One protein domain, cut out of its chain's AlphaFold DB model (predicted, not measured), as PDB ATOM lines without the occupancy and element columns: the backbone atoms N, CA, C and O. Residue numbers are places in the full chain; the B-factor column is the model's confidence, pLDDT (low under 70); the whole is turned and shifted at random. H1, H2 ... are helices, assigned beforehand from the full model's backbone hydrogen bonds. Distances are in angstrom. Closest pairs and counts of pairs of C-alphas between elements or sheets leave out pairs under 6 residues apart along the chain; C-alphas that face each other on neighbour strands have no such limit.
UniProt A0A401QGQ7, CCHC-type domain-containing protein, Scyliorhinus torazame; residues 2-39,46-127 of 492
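This is residues 2 to 39 and 46 to 127 of the 492 residues of the protein "CCHC-type domain-containing protein" of Scyliorhinus torazame (UniProt A0A401QGQ7). Two long helices, H5 and H4, meet near their ends at a tight turn and spread from there as a narrow, open V with a gap between its arms. The three short helices H1, H2 and H3 form a loose group near the end of H4 away from the turn, while residues 91 to 127 of H5 and residues 59 to 72 of H4 stand free. The printed part has 120 residues with five named helices, H1 to H5 in order along the chain, and no named strand; its class is all helix. The whole is extended, with a radius of gyration of the C-alphas of 21.5 A and spans of 63 by 43 by 25 A.

Start with H5, residues 83 to 127, the longest helix. H4, residues 47 to 80, runs opposite ways to it at a shallow tilt of 12 degrees. The two are close but not clearly touching: look at Ala 77 and Val 86, whose C-alphas are their closest at 6.2 A, while the centres are 18.9 A apart. From H4, go to Ala 54; its C-alpha is 5.7 A from that of Ile 20 in H2, residues 12 to 21, the closest C-alphas of these two helices. H2 and H4 are close but not clearly touching, and run the same way at a shallow tilt of 31 degrees. H2 touches H3, residues 27 to 37, about perpendicular at 77 degrees, with the C-alphas of Ala 17 and Ala 30 closest at 5.6 A. H1, residues 2 to 6, is close to H2 but not clearly touching; their closest C-alphas, those of Tyr 5 and Tyr 12, are 6.7 A apart. H3 and H4 are apart, and so are H3 and H5. In H1, H2, H3, H4 and H5 every O i to N i+4 pair is within hydrogen-bond range.

Find C-alpha 83 at (20.843, -50.920, 117.652); from there H5 runs 64.7 A to C-alpha 127 at (-29.406, -19.427, 91.785). Find C-alpha 47 at (-10.970, -14.760, 108.589), where H4 begins its 49.5 A to C-alpha 80. H3 measures 15.6 A from C-alpha 27 to C-alpha 37, H2 14.5 A from C-alpha 12 to C-alpha 21, and H1 6.2 A from C-alpha 2 to C-alpha 6.

The two C-alphas farthest apart are those of Gly 81 and Arg 127, at 69.1 A. Residues 40 to 45 are not printed, and C-alphas 39 and 46 are 14.7 A apart across this cut, which lies in the link from H3 to H4. The links H1 to H2, H2 to H3 and H4 to H5 are tight. The B-factor column holds the model's pLDDT, with a mean of 72.9 over the printed part; it is under 70 in residues 2 to 10, 12 to 39, 46 to 49, 76 to 77 and 79 to 86.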
ATOM      1  N   VAL A   2     -15.817 -24.522 121.078       38.31
ATOM      2  CA  VAL A   2     -17.036 -24.329 120.254       38.31
ATOM      3  C   VAL A   2     -18.331 -24.449 121.077       38.31
ATOM      4  O   VAL A   2     -19.213 -23.605 120.975       38.31
ATOM      5  N   THR A   3     -18.402 -25.397 122.014       43.56
ATOM      6  CA  THR A   3     -19.531 -25.569 122.947       43.56
ATOM      7  C   THR A   3     -19.721 -24.438 123.968       43.56
ATOM      8  O   THR A   3     -20.844 -24.226 124.417       43.56
ATOM      9  N   LYS A   4     -18.672 -23.686 124.342       52.72
ATOM     10  CA  LYS A   4     -18.799 -22.488 125.203       52.72
ATOM     11  C   LYS A   4     -19.246 -21.259 124.396       52.72
ATOM     12  O   LYS A   4     -20.002 -20.446 124.924       52.72
ATOM     13  N   TYR A   5     -18.840 -21.170 123.126       49.06
ATOM     14  CA  TYR A   5     -19.267 -20.125 122.188       49.06
ATOM     15  C   TYR A   5     -20.750 -20.258 121.804       49.06
ATOM     16  O   TYR A   5     -21.502 -19.297 121.920       49.06
ATOM     17  N   VAL A   6     -21.208 -21.470 121.467       47.06
ATOM     18  CA  VAL A   6     -22.625 -21.743 121.136       47.06
ATOM     19  C   VAL A   6     -23.564 -21.462 122.321       47.06
ATOM     20  O   VAL A   6     -24.719 -21.108 122.124       47.06
ATOM     21  N   LYS A   7     -23.066 -21.546 123.563       54.38
ATOM     22  CA  LYS A   7     -23.827 -21.228 124.786       54.38
ATOM     23  C   LYS A   7     -23.795 -19.741 125.183       54.38
ATOM     24  O   LYS A   7     -24.242 -19.415 126.278       54.38
ATOM     25  N   GLY A   8     -23.230 -18.853 124.358       57.50
ATOM     26  CA  GLY A   8     -23.198 -17.402 124.602       57.50
ATOM     27  C   GLY A   8     -22.321 -16.945 125.778       57.50
ATOM     28  O   GLY A   8     -22.343 -15.772 126.130       57.50
ATOM     29  N   LYS A   9     -21.540 -17.848 126.393       59.16
ATOM     30  CA  LYS A   9     -20.740 -17.554 127.599       59.16
ATOM     31  C   LYS A   9     -19.342 -16.998 127.312       59.16
ATOM     32  O   LYS A   9     -18.632 -16.662 128.250       59.16
ATOM     33  N   LEU A  10     -18.927 -16.925 126.047       59.44
ATOM     34  CA  LEU A  10     -17.680 -16.272 125.649       59.44
ATOM     35  C   LEU A  10     -17.910 -15.393 124.413       59.44
ATOM     36  O   LEU A  10     -18.456 -15.893 123.423       59.44
ATOM     37  N   PRO A  11     -17.448 -14.128 124.420       71.06
ATOM     38  CA  PRO A  11     -17.413 -13.304 123.221       71.06
ATOM     39  C   PRO A  11     -16.603 -13.998 122.119       71.06
ATOM     40  O   PRO A  11     -15.535 -14.553 122.382       71.06
ATOM     41  N   TYR A  12     -17.083 -13.934 120.872       66.12
ATOM     42  CA  TYR A  12     -16.435 -14.554 119.702       66.12
ATOM     43  C   TYR A  12     -14.932 -14.253 119.622       66.12
ATOM     44  O   TYR A  12     -14.130 -15.134 119.326       66.12
ATOM     45  N   ARG A  13     -14.548 -13.010 119.937       63.16
ATOM     46  CA  ARG A  13     -13.157 -12.540 119.903       63.16
ATOM     47  C   ARG A  13     -12.267 -13.268 120.912       63.16
ATOM     48  O   ARG A  13     -11.170 -13.674 120.548       63.16
ATOM     49  N   THR A  14     -12.757 -13.489 122.128       67.81
ATOM     50  CA  THR A  14     -12.018 -14.170 123.199       67.81
ATOM     51  C   THR A  14     -11.859 -15.660 122.896       67.81
ATOM     52  O   THR A  14     -10.773 -16.213 123.037       67.81
ATOM     53  N   ALA A  15     -12.916 -16.301 122.386       66.00
ATOM     54  CA  ALA A  15     -12.850 -17.702 121.966       66.00
ATOM     55  C   ALA A  15     -11.874 -17.915 120.795       66.00
ATOM     56  O   ALA A  15     -11.178 -18.926 120.759       66.00
ATOM     57  N   LEU A  16     -11.801 -16.965 119.855       63.34
ATOM     58  CA  LEU A  16     -10.861 -17.012 118.735       63.34
ATOM     59  C   LEU A  16      -9.412 -16.774 119.194       63.34
ATOM     60  O   LEU A  16      -8.515 -17.468 118.729       63.34
ATOM     61  N   ALA A  17      -9.187 -15.842 120.127       66.50
ATOM     62  CA  ALA A  17      -7.863 -15.549 120.678       66.50
ATOM     63  C   ALA A  17      -7.249 -16.768 121.380       66.50
ATOM     64  O   ALA A  17      -6.125 -17.146 121.068       66.50
ATOM     65  N   GLN A  18      -8.012 -17.463 122.229       66.12
ATOM     66  CA  GLN A  18      -7.531 -18.690 122.881       66.12
ATOM     67  C   GLN A  18      -7.212 -19.812 121.884       66.12
ATOM     68  O   GLN A  18      -6.312 -20.617 122.103       66.12
ATOM     69  N   LEU A  19      -7.939 -19.867 120.769       65.38
ATOM     70  CA  LEU A  19      -7.700 -20.847 119.712       65.38
ATOM     71  C   LEU A  19      -6.413 -20.539 118.926       65.38
ATOM     72  O   LEU A  19      -5.726 -21.459 118.497       65.38
ATOM     73  N   ILE A  20      -6.068 -19.255 118.770       61.06
ATOM     74  CA  ILE A  20      -4.849 -18.785 118.088       61.06
ATOM     75  C   ILE A  20      -3.607 -18.910 118.983       61.06
ATOM     76  O   ILE A  20      -2.511 -19.181 118.483       61.06
ATOM     77  N   MET A  21      -3.762 -18.686 120.289       64.44
ATOM     78  CA  MET A  21      -2.648 -18.712 121.242       64.44
ATOM     79  C   MET A  21      -2.351 -20.116 121.788       64.44
ATOM     80  O   MET A  21      -1.230 -20.379 122.210       64.44
ATOM     81  N   GLY A  22      -3.291 -21.055 121.653       55.75
ATOM     82  CA  GLY A  22      -3.190 -22.392 122.233       55.75
ATOM     83  C   GLY A  22      -3.890 -22.439 123.591       55.75
ATOM     84  O   GLY A  22      -3.891 -21.470 124.342       55.75
ATOM     85  N   ALA A  23      -4.537 -23.564 123.898       55.44
ATOM     86  CA  ALA A  23      -5.480 -23.675 125.015       55.44
ATOM     87  C   ALA A  23      -4.855 -23.590 126.427       55.44
ATOM     88  O   ALA A  23      -5.599 -23.665 127.402       55.44
ATOM     89  N   GLU A  24      -3.530 -23.469 126.535       52.38
ATOM     90  CA  GLU A  24      -2.790 -23.506 127.805       52.38
ATOM     91  C   GLU A  24      -2.433 -22.117 128.358       52.38
ATOM     92  O   GLU A  24      -2.037 -22.024 129.517       52.38
ATOM     93  N   GLU A  25      -2.612 -21.035 127.590       56.19
ATOM     94  CA  GLU A  25      -2.358 -19.679 128.095       56.19
ATOM     95  C   GLU A  25      -3.550 -19.136 128.922       56.19
ATOM     96  O   GLU A  25      -4.717 -19.373 128.566       56.19
ATOM     97  N   PRO A  26      -3.291 -18.421 130.041       63.59
ATOM     98  CA  PRO A  26      -4.327 -17.895 130.925       63.59
ATOM     99  C   PRO A  26      -5.328 -16.998 130.181       63.59
ATOM    100  O   PRO A  26      -4.975 -16.225 129.292       63.59
ATOM    101  N   LEU A  27      -6.607 -17.079 130.573       59.28
ATOM    102  CA  LEU A  27      -7.717 -16.339 129.947       59.28
ATOM    103  C   LEU A  27      -7.453 -14.821 129.881       59.28
ATOM    104  O   LEU A  27      -7.863 -14.164 128.924       59.28
ATOM    105  N   ASP A  28      -6.723 -14.305 130.871       66.44
ATOM    106  CA  ASP A  28      -6.387 -12.891 131.029       66.44
ATOM    107  C   ASP A  28      -5.399 -12.405 129.956       66.44
ATOM    108  O   ASP A  28      -5.550 -11.301 129.430       66.44
ATOM    109  N   GLU A  29      -4.455 -13.250 129.527       59.44
ATOM    110  CA  GLU A  29      -3.514 -12.927 128.444       59.44
ATOM    111  C   GLU A  29      -4.216 -12.923 127.078       59.44
ATOM    112  O   GLU A  29      -3.942 -12.068 126.232       59.44
ATOM    113  N   ALA A  30      -5.204 -13.804 126.879       57.59
ATOM    114  CA  ALA A  30      -6.021 -13.821 125.664       57.59
ATOM    115  C   ALA A  30      -6.911 -12.575 125.542       57.59
ATOM    116  O   ALA A  30      -7.087 -12.038 124.439       57.59
ATOM    117  N   GLU A  31      -7.460 -12.097 126.663       61.38
ATOM    118  CA  GLU A  31      -8.188 -10.829 126.723       61.38
ATOM    119  C   GLU A  31      -7.278  -9.624 126.488       61.38
ATOM    120  O   GLU A  31      -7.656  -8.704 125.759       61.38
ATOM    121  N   GLN A  32      -6.073  -9.630 127.060       67.75
ATOM    122  CA  GLN A  32      -5.112  -8.549 126.875       67.75
ATOM    123  C   GLN A  32      -4.633  -8.473 125.421       67.75
ATOM    124  O   GLN A  32      -4.695  -7.406 124.811       67.75
ATOM    125  N   TRP A  33      -4.342  -9.618 124.797       65.31
ATOM    126  CA  TRP A  33      -4.027  -9.694 123.371       65.31
ATOM    127  C   TRP A  33      -5.171  -9.169 122.486       65.31
ATOM    128  O   TRP A  33      -4.940  -8.440 121.517       65.31
ATOM    129  N   THR A  34      -6.434  -9.475 122.820       60.97
ATOM    130  CA  THR A  34      -7.585  -8.939 122.067       60.97
ATOM    131  C   THR A  34      -7.815  -7.446 122.284       60.97
ATOM    132  O   THR A  34      -8.269  -6.776 121.351       60.97
ATOM    133  N   ARG A  35      -7.498  -6.904 123.467       67.25
ATOM    134  CA  ARG A  35      -7.525  -5.454 123.723       67.25
ATOM    135  C   ARG A  35      -6.429  -4.735 122.942       67.25
ATOM    136  O   ARG A  35      -6.729  -3.740 122.282       67.25
ATOM    137  N   ASP A  36      -5.221  -5.288 122.916       65.75
ATOM    138  CA  ASP A  36      -4.074  -4.696 122.220       65.75
ATOM    139  C   ASP A  36      -4.261  -4.696 120.694       65.75
ATOM    140  O   ASP A  36      -3.923  -3.729 120.008       65.75
ATOM    141  N   GLN A  37      -4.907  -5.728 120.143       61.19
ATOM    142  CA  GLN A  37      -5.241  -5.809 118.713       61.19
ATOM    143  C   GLN A  37      -6.567  -5.108 118.343       61.19
ATOM    144  O   GLN A  37      -6.885  -4.936 117.160       61.19
ATOM    145  N   GLY A  38      -7.343  -4.655 119.335       52.34
ATOM    146  CA  GLY A  38      -8.708  -4.136 119.188       52.34
ATOM    147  C   GLY A  38      -8.859  -2.856 118.356       52.34
ATOM    148  O   GLY A  38      -9.977  -2.528 117.959       52.34
ATOM    149  N   ARG A  39      -7.762  -2.154 118.029       52.22
ATOM    150  CA  ARG A  39      -7.780  -0.954 117.164       52.22
ATOM    151  C   ARG A  39      -7.414  -1.210 115.697       52.22
ATOM    152  O   ARG A  39      -7.518  -0.290 114.893       52.22
ATOM    153  N   ASN A  46     -10.621 -10.958 106.571       56.81
ATOM    154  CA  ASN A  46      -9.391 -11.568 107.103       56.81
ATOM    155  C   ASN A  46      -9.572 -12.868 107.900       56.81
ATOM    156  O   ASN A  46      -8.587 -13.390 108.420       56.81
ATOM    157  N   ALA A  47     -10.775 -13.450 107.952       60.22
ATOM    158  CA  ALA A  47     -10.970 -14.760 108.589       60.22
ATOM    159  C   ALA A  47     -10.061 -15.845 107.969       60.22
ATOM    160  O   ALA A  47      -9.492 -16.667 108.684       60.22
ATOM    161  N   LYS A  48      -9.832 -15.773 106.648       67.69
ATOM    162  CA  LYS A  48      -8.908 -16.658 105.921       67.69
ATOM    163  C   LYS A  48      -7.450 -16.491 106.370       67.69
ATOM    164  O   LYS A  48      -6.745 -17.484 106.509       67.69
ATOM    165  N   ALA A  49      -7.006 -15.260 106.636       68.75
ATOM    166  CA  ALA A  49      -5.637 -14.974 107.077       68.75
ATOM    167  C   ALA A  49      -5.374 -15.478 108.505       68.75
ATOM    168  O   ALA A  49      -4.323 -16.054 108.775       68.75
ATOM    169  N   VAL A  50      -6.354 -15.323 109.402       70.69
ATOM    170  CA  VAL A  50      -6.276 -15.841 110.777       70.69
ATOM    171  C   VAL A  50      -6.230 -17.371 110.786       70.69
ATOM    172  O   VAL A  50      -5.422 -17.956 111.504       70.69
ATOM    173  N   TRP A  51      -7.046 -18.021 109.952       73.00
ATOM    174  CA  TRP A  51      -7.042 -19.480 109.831       73.00
ATOM    175  C   TRP A  51      -5.720 -20.008 109.249       73.00
ATOM    176  O   TRP A  51      -5.148 -20.948 109.793       73.00
ATOM    177  N   LEU A  52      -5.180 -19.352 108.212       70.62
ATOM    178  CA  LEU A  52      -3.862 -19.676 107.646       70.62
ATOM    179  C   LEU A  52      -2.734 -19.540 108.679       70.62
ATOM    180  O   LEU A  52      -1.873 -20.414 108.749       70.62
ATOM    181  N   PHE A  53      -2.755 -18.493 109.507       73.75
ATOM    182  CA  PHE A  53      -1.750 -18.291 110.554       73.75
ATOM    183  C   PHE A  53      -1.810 -19.382 111.634       73.75
ATOM    184  O   PHE A  53      -0.777 -19.944 112.002       73.75
ATOM    185  N   ALA A  54      -3.013 -19.729 112.105       72.56
ATOM    186  CA  ALA A  54      -3.202 -20.809 113.075       72.56
ATOM    187  C   ALA A  54      -2.740 -22.165 112.510       72.56
ATOM    188  O   ALA A  54      -1.996 -22.888 113.172       72.56
ATOM    189  N   TYR A  55      -3.093 -22.468 111.256       75.56
ATOM    190  CA  TYR A  55      -2.655 -23.686 110.569       75.56
ATOM    191  C   TYR A  55      -1.126 -23.752 110.427       75.56
ATOM    192  O   TYR A  55      -0.505 -24.776 110.715       75.56
ATOM    193  N   GLN A  56      -0.490 -22.641 110.048       80.62
ATOM    194  CA  GLN A  56       0.963 -22.568 109.898       80.62
ATOM    195  C   GLN A  56       1.694 -22.751 111.237       80.62
ATOM    196  O   GLN A  56       2.723 -23.429 111.287       80.62
ATOM    197  N   ARG A  57       1.151 -22.204 112.333       77.56
ATOM    198  CA  ARG A  57       1.697 -22.377 113.689       77.56
ATOM    199  C   ARG A  57       1.534 -23.816 114.191       77.56
ATOM    200  O   ARG A  57       2.486 -24.369 114.738       77.56
ATOM    201  N   GLN A  58       0.390 -24.453 113.929       77.12
ATOM    202  CA  GLN A  58       0.166 -25.876 114.218       77.12
ATOM    203  C   GLN A  58       1.200 -26.753 113.489       77.12
ATOM    204  O   GLN A  58       1.883 -27.557 114.118       77.12
ATOM    205  N   ALA A  59       1.416 -26.514 112.191       74.94
ATOM    206  CA  ALA A  59       2.401 -27.254 111.400       74.94
ATOM    207  C   ALA A  59       3.845 -27.077 111.917       74.94
ATOM    208  O   ALA A  59       4.659 -28.000 111.839       74.94
ATOM    209  N   GLN A  60       4.189 -25.902 112.459       79.81
ATOM    210  CA  GLN A  60       5.486 -25.678 113.108       79.81
ATOM    211  C   GLN A  60       5.611 -26.431 114.439       79.81
ATOM    212  O   GLN A  60       6.675 -26.989 114.720       79.81
ATOM    213  N   ASN A  61       4.543 -26.480 115.235       79.25
ATOM    214  CA  ASN A  61       4.515 -27.248 116.479       79.25
ATOM    215  C   ASN A  61       4.657 -28.751 116.210       79.25
ATOM    216  O   ASN A  61       5.465 -29.404 116.871       79.25
ATOM    217  N   ASP A  62       3.996 -29.277 115.179       76.12
ATOM    218  CA  ASP A  62       4.125 -30.680 114.772       76.12
ATOM    219  C   ASP A  62       5.548 -31.011 114.298       76.12
ATOM    220  O   ASP A  62       6.098 -32.060 114.642       76.12
ATOM    221  N   LYS A  63       6.200 -30.097 113.561       79.12
ATOM    222  CA  LYS A  63       7.621 -30.242 113.200       79.12
ATOM    223  C   LYS A  63       8.510 -30.321 114.442       79.12
ATOM    224  O   LYS A  63       9.368 -31.198 114.512       79.12
ATOM    225  N   ARG A  64       8.294 -29.449 115.433       78.94
ATOM    226  CA  ARG A  64       9.051 -29.459 116.698       78.94
ATOM    227  C   ARG A  64       8.801 -30.733 117.508       78.94
ATOM    228  O   ARG A  64       9.747 -31.294 118.052       78.94
ATOM    229  N   ALA A  65       7.562 -31.221 117.550       77.62
ATOM    230  CA  ALA A  65       7.215 -32.471 118.221       77.62
ATOM    231  C   ALA A  65       7.904 -33.685 117.570       77.62
ATOM    232  O   ALA A  65       8.459 -34.520 118.283       77.62
ATOM    233  N   LYS A  66       7.957 -33.749 116.229       78.44
ATOM    234  CA  LYS A  66       8.687 -34.800 115.496       78.44
ATOM    235  C   LYS A  66      10.186 -34.802 115.812       78.44
ATOM    236  O   LYS A  66      10.756 -35.876 115.982       78.44
ATOM    237  N   VAL A  67      10.811 -33.625 115.924       79.69
ATOM    238  CA  VAL A  67      12.229 -33.500 116.313       79.69
ATOM    239  C   VAL A  67      12.449 -34.024 117.734       79.69
ATOM    240  O   VAL A  67      13.275 -34.912 117.918       79.69
ATOM    241  N   ARG A  68      11.639 -33.584 118.708       79.50
ATOM    242  CA  ARG A  68      11.733 -34.057 120.104       79.50
ATOM    243  C   ARG A  68      11.531 -35.567 120.233       79.50
ATOM    244  O   ARG A  68      12.217 -36.220 121.009       79.50
ATOM    245  N   MET A  69      10.595 -36.133 119.470       75.69
ATOM    246  CA  MET A  69      10.352 -37.576 119.456       75.69
ATOM    247  C   MET A  69      11.544 -38.342 118.864       75.69
ATOM    248  O   MET A  69      11.905 -39.391 119.391       75.69
ATOM    249  N   ARG A  70      12.187 -37.813 117.813       77.19
ATOM    250  CA  ARG A  70      13.408 -38.399 117.239       77.19
ATOM    251  C   ARG A  70      14.563 -38.381 118.238       77.19
ATOM    252  O   ARG A  70      15.176 -39.417 118.452       77.19
ATOM    253  N   GLU A  71      14.798 -37.243 118.888       79.94
ATOM    254  CA  GLU A  71      15.835 -37.087 119.918       79.94
ATOM    255  C   GLU A  71      15.603 -38.037 121.105       79.94
ATOM    256  O   GLU A  71      16.534 -38.697 121.561       79.94
ATOM    257  N   ALA A  72      14.354 -38.186 121.564       76.62
ATOM    258  CA  ALA A  72      14.003 -39.123 122.633       76.62
ATOM    259  C   ALA A  72      14.245 -40.594 122.245       76.62
ATOM    260  O   ALA A  72      14.675 -41.395 123.078       76.62
ATOM    261  N   LEU A  73      13.990 -40.953 120.981       72.50
ATOM    262  CA  LEU A  73      14.233 -42.299 120.456       72.50
ATOM    263  C   LEU A  73      15.730 -42.577 120.260       72.50
ATOM    264  O   LEU A  73      16.190 -43.667 120.592       72.50
ATOM    265  N   GLU A  74      16.505 -41.598 119.788       74.94
ATOM    266  CA  GLU A  74      17.971 -41.690 119.694       74.94
ATOM    267  C   GLU A  74      18.620 -41.836 121.079       74.94
ATOM    268  O   GLU A  74      19.548 -42.629 121.256       74.94
ATOM    269  N   GLU A  75      18.093 -41.141 122.086       77.56
ATOM    270  CA  GLU A  75      18.541 -41.246 123.475       77.56
ATOM    271  C   GLU A  75      18.185 -42.608 124.105       77.56
ATOM    272  O   GLU A  75      19.008 -43.204 124.803       77.56
ATOM    273  N   GLN A  76      17.001 -43.165 123.814       69.19
ATOM    274  CA  GLN A  76      16.673 -44.552 124.179       69.19
ATOM    275  C   GLN A  76      17.591 -45.564 123.480       69.19
ATOM    276  O   GLN A  76      18.013 -46.536 124.108       69.19
ATOM    277  N   ALA A  77      17.952 -45.323 122.216       60.62
ATOM    278  CA  ALA A  77      18.850 -46.189 121.457       60.62
ATOM    279  C   ALA A  77      20.276 -46.207 122.022       60.62
ATOM    280  O   ALA A  77      20.907 -47.262 122.067       60.62
ATOM    281  N   ARG A  78      20.770 -45.059 122.504       70.31
ATOM    282  CA  ARG A  78      22.063 -44.971 123.203       70.31
ATOM    283  C   ARG A  78      22.082 -45.773 124.502       70.31
ATOM    284  O   ARG A  78      23.108 -46.359 124.825       70.31
ATOM    285  N   LYS A  79      20.961 -45.820 125.230       68.62
ATOM    286  CA  LYS A  79      20.851 -46.527 126.519       68.62
ATOM    287  C   LYS A  79      20.654 -48.037 126.382       68.62
ATOM    288  O   LYS A  79      21.010 -48.765 127.299       68.62
ATOM    289  N   ALA A  80      20.088 -48.506 125.270       57.91
ATOM    290  CA  ALA A  80      19.716 -49.910 125.107       57.91
ATOM    291  C   ALA A  80      20.844 -50.820 124.586       57.91
ATOM    292  O   ALA A  80      20.686 -52.032 124.643       57.91
ATOM    293  N   GLY A  81      21.955 -50.280 124.066       57.53
ATOM    294  CA  GLY A  81      23.098 -51.079 123.587       57.53
ATOM    295  C   GLY A  81      22.811 -52.011 122.398       57.53
ATOM    296  O   GLY A  81      23.727 -52.671 121.922       57.53
ATOM    297  N   ASP A  82      21.577 -52.033 121.891       61.56
ATOM    298  CA  ASP A  82      21.101 -52.978 120.886       61.56
ATOM    299  C   ASP A  82      20.423 -52.222 119.731       61.56
ATOM    300  O   ASP A  82      19.217 -51.946 119.718       61.56
ATOM    301  N   ARG A  83      21.256 -51.767 118.785       61.59
ATOM    302  CA  ARG A  83      20.843 -50.920 117.652       61.59
ATOM    303  C   ARG A  83      19.837 -51.619 116.734       61.59
ATOM    304  O   ARG A  83      18.980 -50.935 116.180       61.59
ATOM    305  N   GLU A  84      19.906 -52.940 116.595       66.75
ATOM    306  CA  GLU A  84      19.002 -53.706 115.727       66.75
ATOM    307  C   GLU A  84      17.567 -53.712 116.262       66.75
ATOM    308  O   GLU A  84      16.630 -53.404 115.522       66.75
ATOM    309  N   ALA A  85      17.385 -53.923 117.569       67.44
ATOM    310  CA  ALA A  85      16.061 -53.914 118.192       67.44
ATOM    311  C   ALA A  85      15.352 -52.550 118.082       67.44
ATOM    312  O   ALA A  85      14.119 -52.481 118.023       67.44
ATOM    313  N   VAL A  86      16.111 -51.450 118.047       68.38
ATOM    314  CA  VAL A  86      15.564 -50.099 117.862       68.38
ATOM    315  C   VAL A  86      15.177 -49.854 116.407       68.38
ATOM    316  O   VAL A  86      14.099 -49.314 116.160       68.38
ATOM    317  N   VAL A  87      16.000 -50.282 115.446       75.25
ATOM    318  CA  VAL A  87      15.694 -50.146 114.013       75.25
ATOM    319  C   VAL A  87      14.412 -50.901 113.662       75.25
ATOM    320  O   VAL A  87      13.511 -50.301 113.077       75.25
ATOM    321  N   SER A  88      14.239 -52.142 114.128       76.69
ATOM    322  CA  SER A  88      13.009 -52.904 113.866       76.69
ATOM    323  C   SER A  88      11.756 -52.264 114.487       76.69
ATOM    324  O   SER A  88      10.689 -52.258 113.870       76.69
ATOM    325  N   ARG A  89      11.855 -51.661 115.684       75.19
ATOM    326  CA  ARG A  89      10.730 -50.910 116.282       75.19
ATOM    327  C   ARG A  89      10.415 -49.629 115.510       75.19
ATOM    328  O   ARG A  89       9.242 -49.278 115.380       75.19
ATOM    329  N   LEU A  90      11.433 -48.939 114.993       75.75
ATOM    330  CA  LEU A  90      11.260 -47.743 114.167       75.75
ATOM    331  C   LEU A  90      10.619 -48.074 112.816       75.75
ATOM    332  O   LEU A  90       9.726 -47.348 112.386       75.75
ATOM    333  N   GLU A  91      11.011 -49.175 112.175       79.50
ATOM    334  CA  GLU A  91      10.409 -49.637 110.919       79.50
ATOM    335  C   GLU A  91       8.939 -50.028 111.098       79.50
ATOM    336  O   GLU A  91       8.088 -49.600 110.312       79.50
ATOM    337  N   LEU A  92       8.604 -50.743 112.179       80.62
ATOM    338  CA  LEU A  92       7.219 -51.079 112.515       80.62
ATOM    339  C   LEU A  92       6.384 -49.819 112.819       80.62
ATOM    340  O   LEU A  92       5.248 -49.685 112.356       80.62
ATOM    341  N   ALA A  93       6.953 -48.854 113.549       77.19
ATOM    342  CA  ALA A  93       6.301 -47.577 113.834       77.19
ATOM    343  C   ALA A  93       6.110 -46.718 112.569       77.19
ATOM    344  O   ALA A  93       5.064 -46.082 112.420       77.19
ATOM    345  N   LEU A  94       7.073 -46.725 111.639       77.56
ATOM    346  CA  LEU A  94       6.983 -46.056 110.337       77.56
ATOM    347  C   LEU A  94       5.925 -46.703 109.441       77.56
ATOM    348  O   LEU A  94       5.158 -45.985 108.800       77.56
ATOM    349  N   ALA A  95       5.830 -48.034 109.427       78.69
ATOM    350  CA  ALA A  95       4.774 -48.748 108.716       78.69
ATOM    351  C   ALA A  95       3.384 -48.383 109.270       78.69
ATOM    352  O   ALA A  95       2.486 -48.030 108.503       78.69
ATOM    353  N   GLY A  96       3.228 -48.353 110.599       82.12
ATOM    354  CA  GLY A  96       1.993 -47.904 111.251       82.12
ATOM    355  C   GLY A  96       1.673 -46.421 111.011       82.12
ATOM    356  O   GLY A  96       0.510 -46.051 110.849       82.12
ATOM    357  N   ALA A  97       2.688 -45.553 110.941       78.06
ATOM    358  CA  ALA A  97       2.517 -44.140 110.609       78.06
ATOM    359  C   ALA A  97       2.053 -43.940 109.158       78.06
ATOM    360  O   ALA A  97       1.095 -43.204 108.944       78.06
ATOM    361  N   ARG A  98       2.648 -44.653 108.193       81.12
ATOM    362  CA  ARG A  98       2.231 -44.631 106.779       81.12
ATOM    363  C   ARG A  98       0.814 -45.171 106.583       81.12
ATOM    364  O   ARG A  98       0.072 -44.647 105.763       81.12
ATOM    365  N   GLY A  99       0.418 -46.196 107.341       85.88
ATOM    366  CA  GLY A  99      -0.962 -46.698 107.328       85.88
ATOM    367  C   GLY A  99      -1.970 -45.648 107.810       85.88
ATOM    368  O   GLY A  99      -2.994 -45.437 107.165       85.88
ATOM    369  N   ARG A 100      -1.651 -44.935 108.900       82.81
ATOM    370  CA  ARG A 100      -2.471 -43.815 109.396       82.81
ATOM    371  C   ARG A 100      -2.495 -42.631 108.431       82.81
ATOM    372  O   ARG A 100      -3.540 -42.016 108.285       82.81
ATOM    373  N   GLU A 101      -1.380 -42.331 107.771       82.06
ATOM    374  CA  GLU A 101      -1.290 -41.276 106.754       82.06
ATOM    375  C   GLU A 101      -2.223 -41.564 105.574       82.06
ATOM    376  O   GLU A 101      -3.061 -40.726 105.266       82.06
ATOM    377  N   ARG A 102      -2.202 -42.784 105.019       84.12
ATOM    378  CA  ARG A 102      -3.140 -43.179 103.951       84.12
ATOM    379  C   ARG A 102      -4.603 -43.117 104.393       84.12
ATOM    380  O   ARG A 102      -5.443 -42.638 103.642       84.12
ATOM    381  N   ALA A 103      -4.914 -43.565 105.612       84.62
ATOM    382  CA  ALA A 103      -6.277 -43.488 106.145       84.62
ATOM    383  C   ALA A 103      -6.749 -42.030 106.320       84.62
ATOM    384  O   ALA A 103      -7.916 -41.721 106.091       84.62
ATOM    385  N   LEU A 104      -5.844 -41.124 106.704       83.12
ATOM    386  CA  LEU A 104      -6.125 -39.692 106.791       83.12
ATOM    387  C   LEU A 104      -6.253 -39.041 105.409       83.12
ATOM    388  O   LEU A 104      -7.109 -38.178 105.244       83.12
ATOM    389  N   GLU A 105      -5.460 -39.455 104.418       84.62
ATOM    390  CA  GLU A 105      -5.588 -39.009 103.023       84.62
ATOM    391  C   GLU A 105      -6.924 -39.447 102.411       84.62
ATOM    392  O   GLU A 105      -7.603 -38.642 101.777       84.62
ATOM    393  N   GLU A 106      -7.356 -40.684 102.665       88.56
ATOM    394  CA  GLU A 106      -8.662 -41.189 102.231       88.56
ATOM    395  C   GLU A 106      -9.813 -40.430 102.910       88.56
ATOM    396  O   GLU A 106     -10.753 -39.984 102.247       88.56
ATOM    397  N   GLN A 107      -9.718 -40.193 104.224       87.31
ATOM    398  CA  GLN A 107     -10.685 -39.350 104.931       87.31
ATOM    399  C   GLN A 107     -10.693 -37.917 104.388       87.31
ATOM    400  O   GLN A 107     -11.768 -37.357 104.191       87.31
ATOM    401  N   ALA A 108      -9.529 -37.324 104.111       84.19
ATOM    402  CA  ALA A 108      -9.429 -35.992 103.521       84.19
ATOM    403  C   ALA A 108     -10.060 -35.939 102.120       84.19
ATOM    404  O   ALA A 108     -10.745 -34.967 101.808       84.19
ATOM    405  N   GLY A 109      -9.903 -36.994 101.313       88.31
ATOM    406  CA  GLY A 109     -10.582 -37.146 100.025       88.31
ATOM    407  C   GLY A 109     -12.106 -37.179 100.167       88.31
ATOM    408  O   GLY A 109     -12.805 -36.438  99.475       88.31
ATOM    409  N   ASN A 110     -12.622 -37.958 101.123       90.38
ATOM    410  CA  ASN A 110     -14.057 -38.022 101.420       90.38
ATOM    411  C   ASN A 110     -14.612 -36.668 101.897       90.38
ATOM    412  O   ASN A 110     -15.673 -36.240 101.444       90.38
ATOM    413  N   TRP A 111     -13.882 -35.957 102.762       89.94
ATOM    414  CA  TRP A 111     -14.254 -34.604 103.183       89.94
ATOM    415  C   TRP A 111     -14.197 -33.599 102.030       89.94
ATOM    416  O   TRP A 111     -15.073 -32.743 101.943       89.94
ATOM    417  N   GLY A 112     -13.218 -33.713 101.128       89.56
ATOM    418  CA  GLY A 112     -13.134 -32.895  99.918       89.56
ATOM    419  C   GLY A 112     -14.364 -33.065  99.029       89.56
ATOM    420  O   GLY A 112     -15.016 -32.081  98.683       89.56
ATOM    421  N   ALA A 113     -14.755 -34.313  98.756       90.19
ATOM    422  CA  ALA A 113     -15.952 -34.620  97.974       90.19
ATOM    423  C   ALA A 113     -17.244 -34.100  98.634       90.19
ATOM    424  O   ALA A 113     -18.134 -33.595  97.944       90.19
ATOM    425  N   GLU A 114     -17.346 -34.185  99.964       91.62
ATOM    426  CA  GLU A 114     -18.496 -33.668 100.711       91.62
ATOM    427  C   GLU A 114     -18.554 -32.133 100.695       91.62
ATOM    428  O   GLU A 114     -19.625 -31.560 100.493       91.62
ATOM    429  N   VAL A 115     -17.410 -31.452 100.825       90.81
ATOM    430  CA  VAL A 115     -17.326 -29.991 100.674       90.81
ATOM    431  C   VAL A 115     -17.743 -29.575  99.264       90.81
ATOM    432  O   VAL A 115     -18.570 -28.676  99.124       90.81
ATOM    433  N   ASP A 116     -17.270 -30.260  98.223       90.88
ATOM    434  CA  ASP A 116     -17.663 -29.976  96.838       90.88
ATOM    435  C   ASP A 116     -19.155 -30.227  96.584       90.88
ATOM    436  O   ASP A 116     -19.788 -29.536  95.778       90.88
ATOM    437  N   ARG A 117     -19.753 -31.214  97.263       95.50
ATOM    438  CA  ARG A 117     -21.202 -31.454  97.226       95.50
ATOM    439  C   ARG A 117     -21.966 -30.300  97.876       95.50
ATOM    440  O   ARG A 117     -22.900 -29.780  97.268       95.50
ATOM    441  N   LEU A 118     -21.557 -29.873  99.071       93.06
ATOM    442  CA  LEU A 118     -22.188 -28.765  99.794       93.06
ATOM    443  C   LEU A 118     -22.033 -27.431  99.050       93.06
ATOM    444  O   LEU A 118     -22.981 -26.654  98.988       93.06
ATOM    445  N   MET A 119     -20.878 -27.178  98.428       91.62
ATOM    446  CA  MET A 119     -20.650 -25.979  97.614       91.62
ATOM    447  C   MET A 119     -21.546 -25.950  96.371       91.62
ATOM    448  O   MET A 119     -22.068 -24.892  96.022       91.62
ATOM    449  N   ARG A 120     -21.788 -27.104  95.728       93.56
ATOM    450  CA  ARG A 120     -22.765 -27.211  94.631       93.56
ATOM    451  C   ARG A 120     -24.189 -26.936  95.105       93.56
ATOM    452  O   ARG A 120     -24.876 -26.140  94.475       93.56
ATOM    453  N   GLN A 121     -24.597 -27.509  96.238       93.56
ATOM    454  CA  GLN A 121     -25.915 -27.247  96.830       93.56
ATOM    455  C   GLN A 121     -26.103 -25.770  97.199       93.56
ATOM    456  O   GLN A 121     -27.175 -25.211  96.976       93.56
ATOM    457  N   LEU A 122     -25.061 -25.117  97.723       92.44
ATOM    458  CA  LEU A 122     -25.098 -23.689  98.028       92.44
ATOM    459  C   LEU A 122     -25.267 -22.854  96.752       92.44
ATOM    460  O   LEU A 122     -26.142 -21.995  96.705       92.44
ATOM    461  N   ALA A 123     -24.498 -23.154  95.703       92.00
ATOM    462  CA  ALA A 123     -24.602 -22.463  94.418       92.00
ATOM    463  C   ALA A 123     -25.974 -22.670  93.746       92.00
ATOM    464  O   ALA A 123     -26.516 -21.749  93.136       92.00
ATOM    465  N   GLU A 124     -26.562 -23.863  93.856       94.69
ATOM    466  CA  GLU A 124     -27.928 -24.138  93.393       94.69
ATOM    467  C   GLU A 124     -28.968 -23.340  94.191       94.69
ATOM    468  O   GLU A 124     -29.874 -22.748  93.599       94.69
ATOM    469  N   GLY A 125     -28.805 -23.253  95.515       93.81
ATOM    470  CA  GLY A 125     -29.649 -22.434  96.384       93.81
ATOM    471  C   GLY A 125     -29.569 -20.939  96.065       93.81
ATOM    472  O   GLY A 125     -30.601 -20.274  95.983       93.81
ATOM    473  N   GLU A 126     -28.368 -20.411  95.818       93.62
ATOM    474  CA  GLU A 126     -28.159 -19.014  95.414       93.62
ATOM    475  C   GLU A 126     -28.851 -18.708  94.080       93.62
ATOM    476  O   GLU A 126     -29.608 -17.740  93.993       93.62
ATOM    477  N   ARG A 127     -28.702 -19.579  93.072       92.81
ATOM    478  CA  ARG A 127     -29.406 -19.427  91.785       92.81
ATOM    479  C   ARG A 127     -30.925 -19.465  91.947       92.81
ATOM    480  O   ARG A 127     -31.625 -18.687  91.304       92.81
TER     481      ARG A 127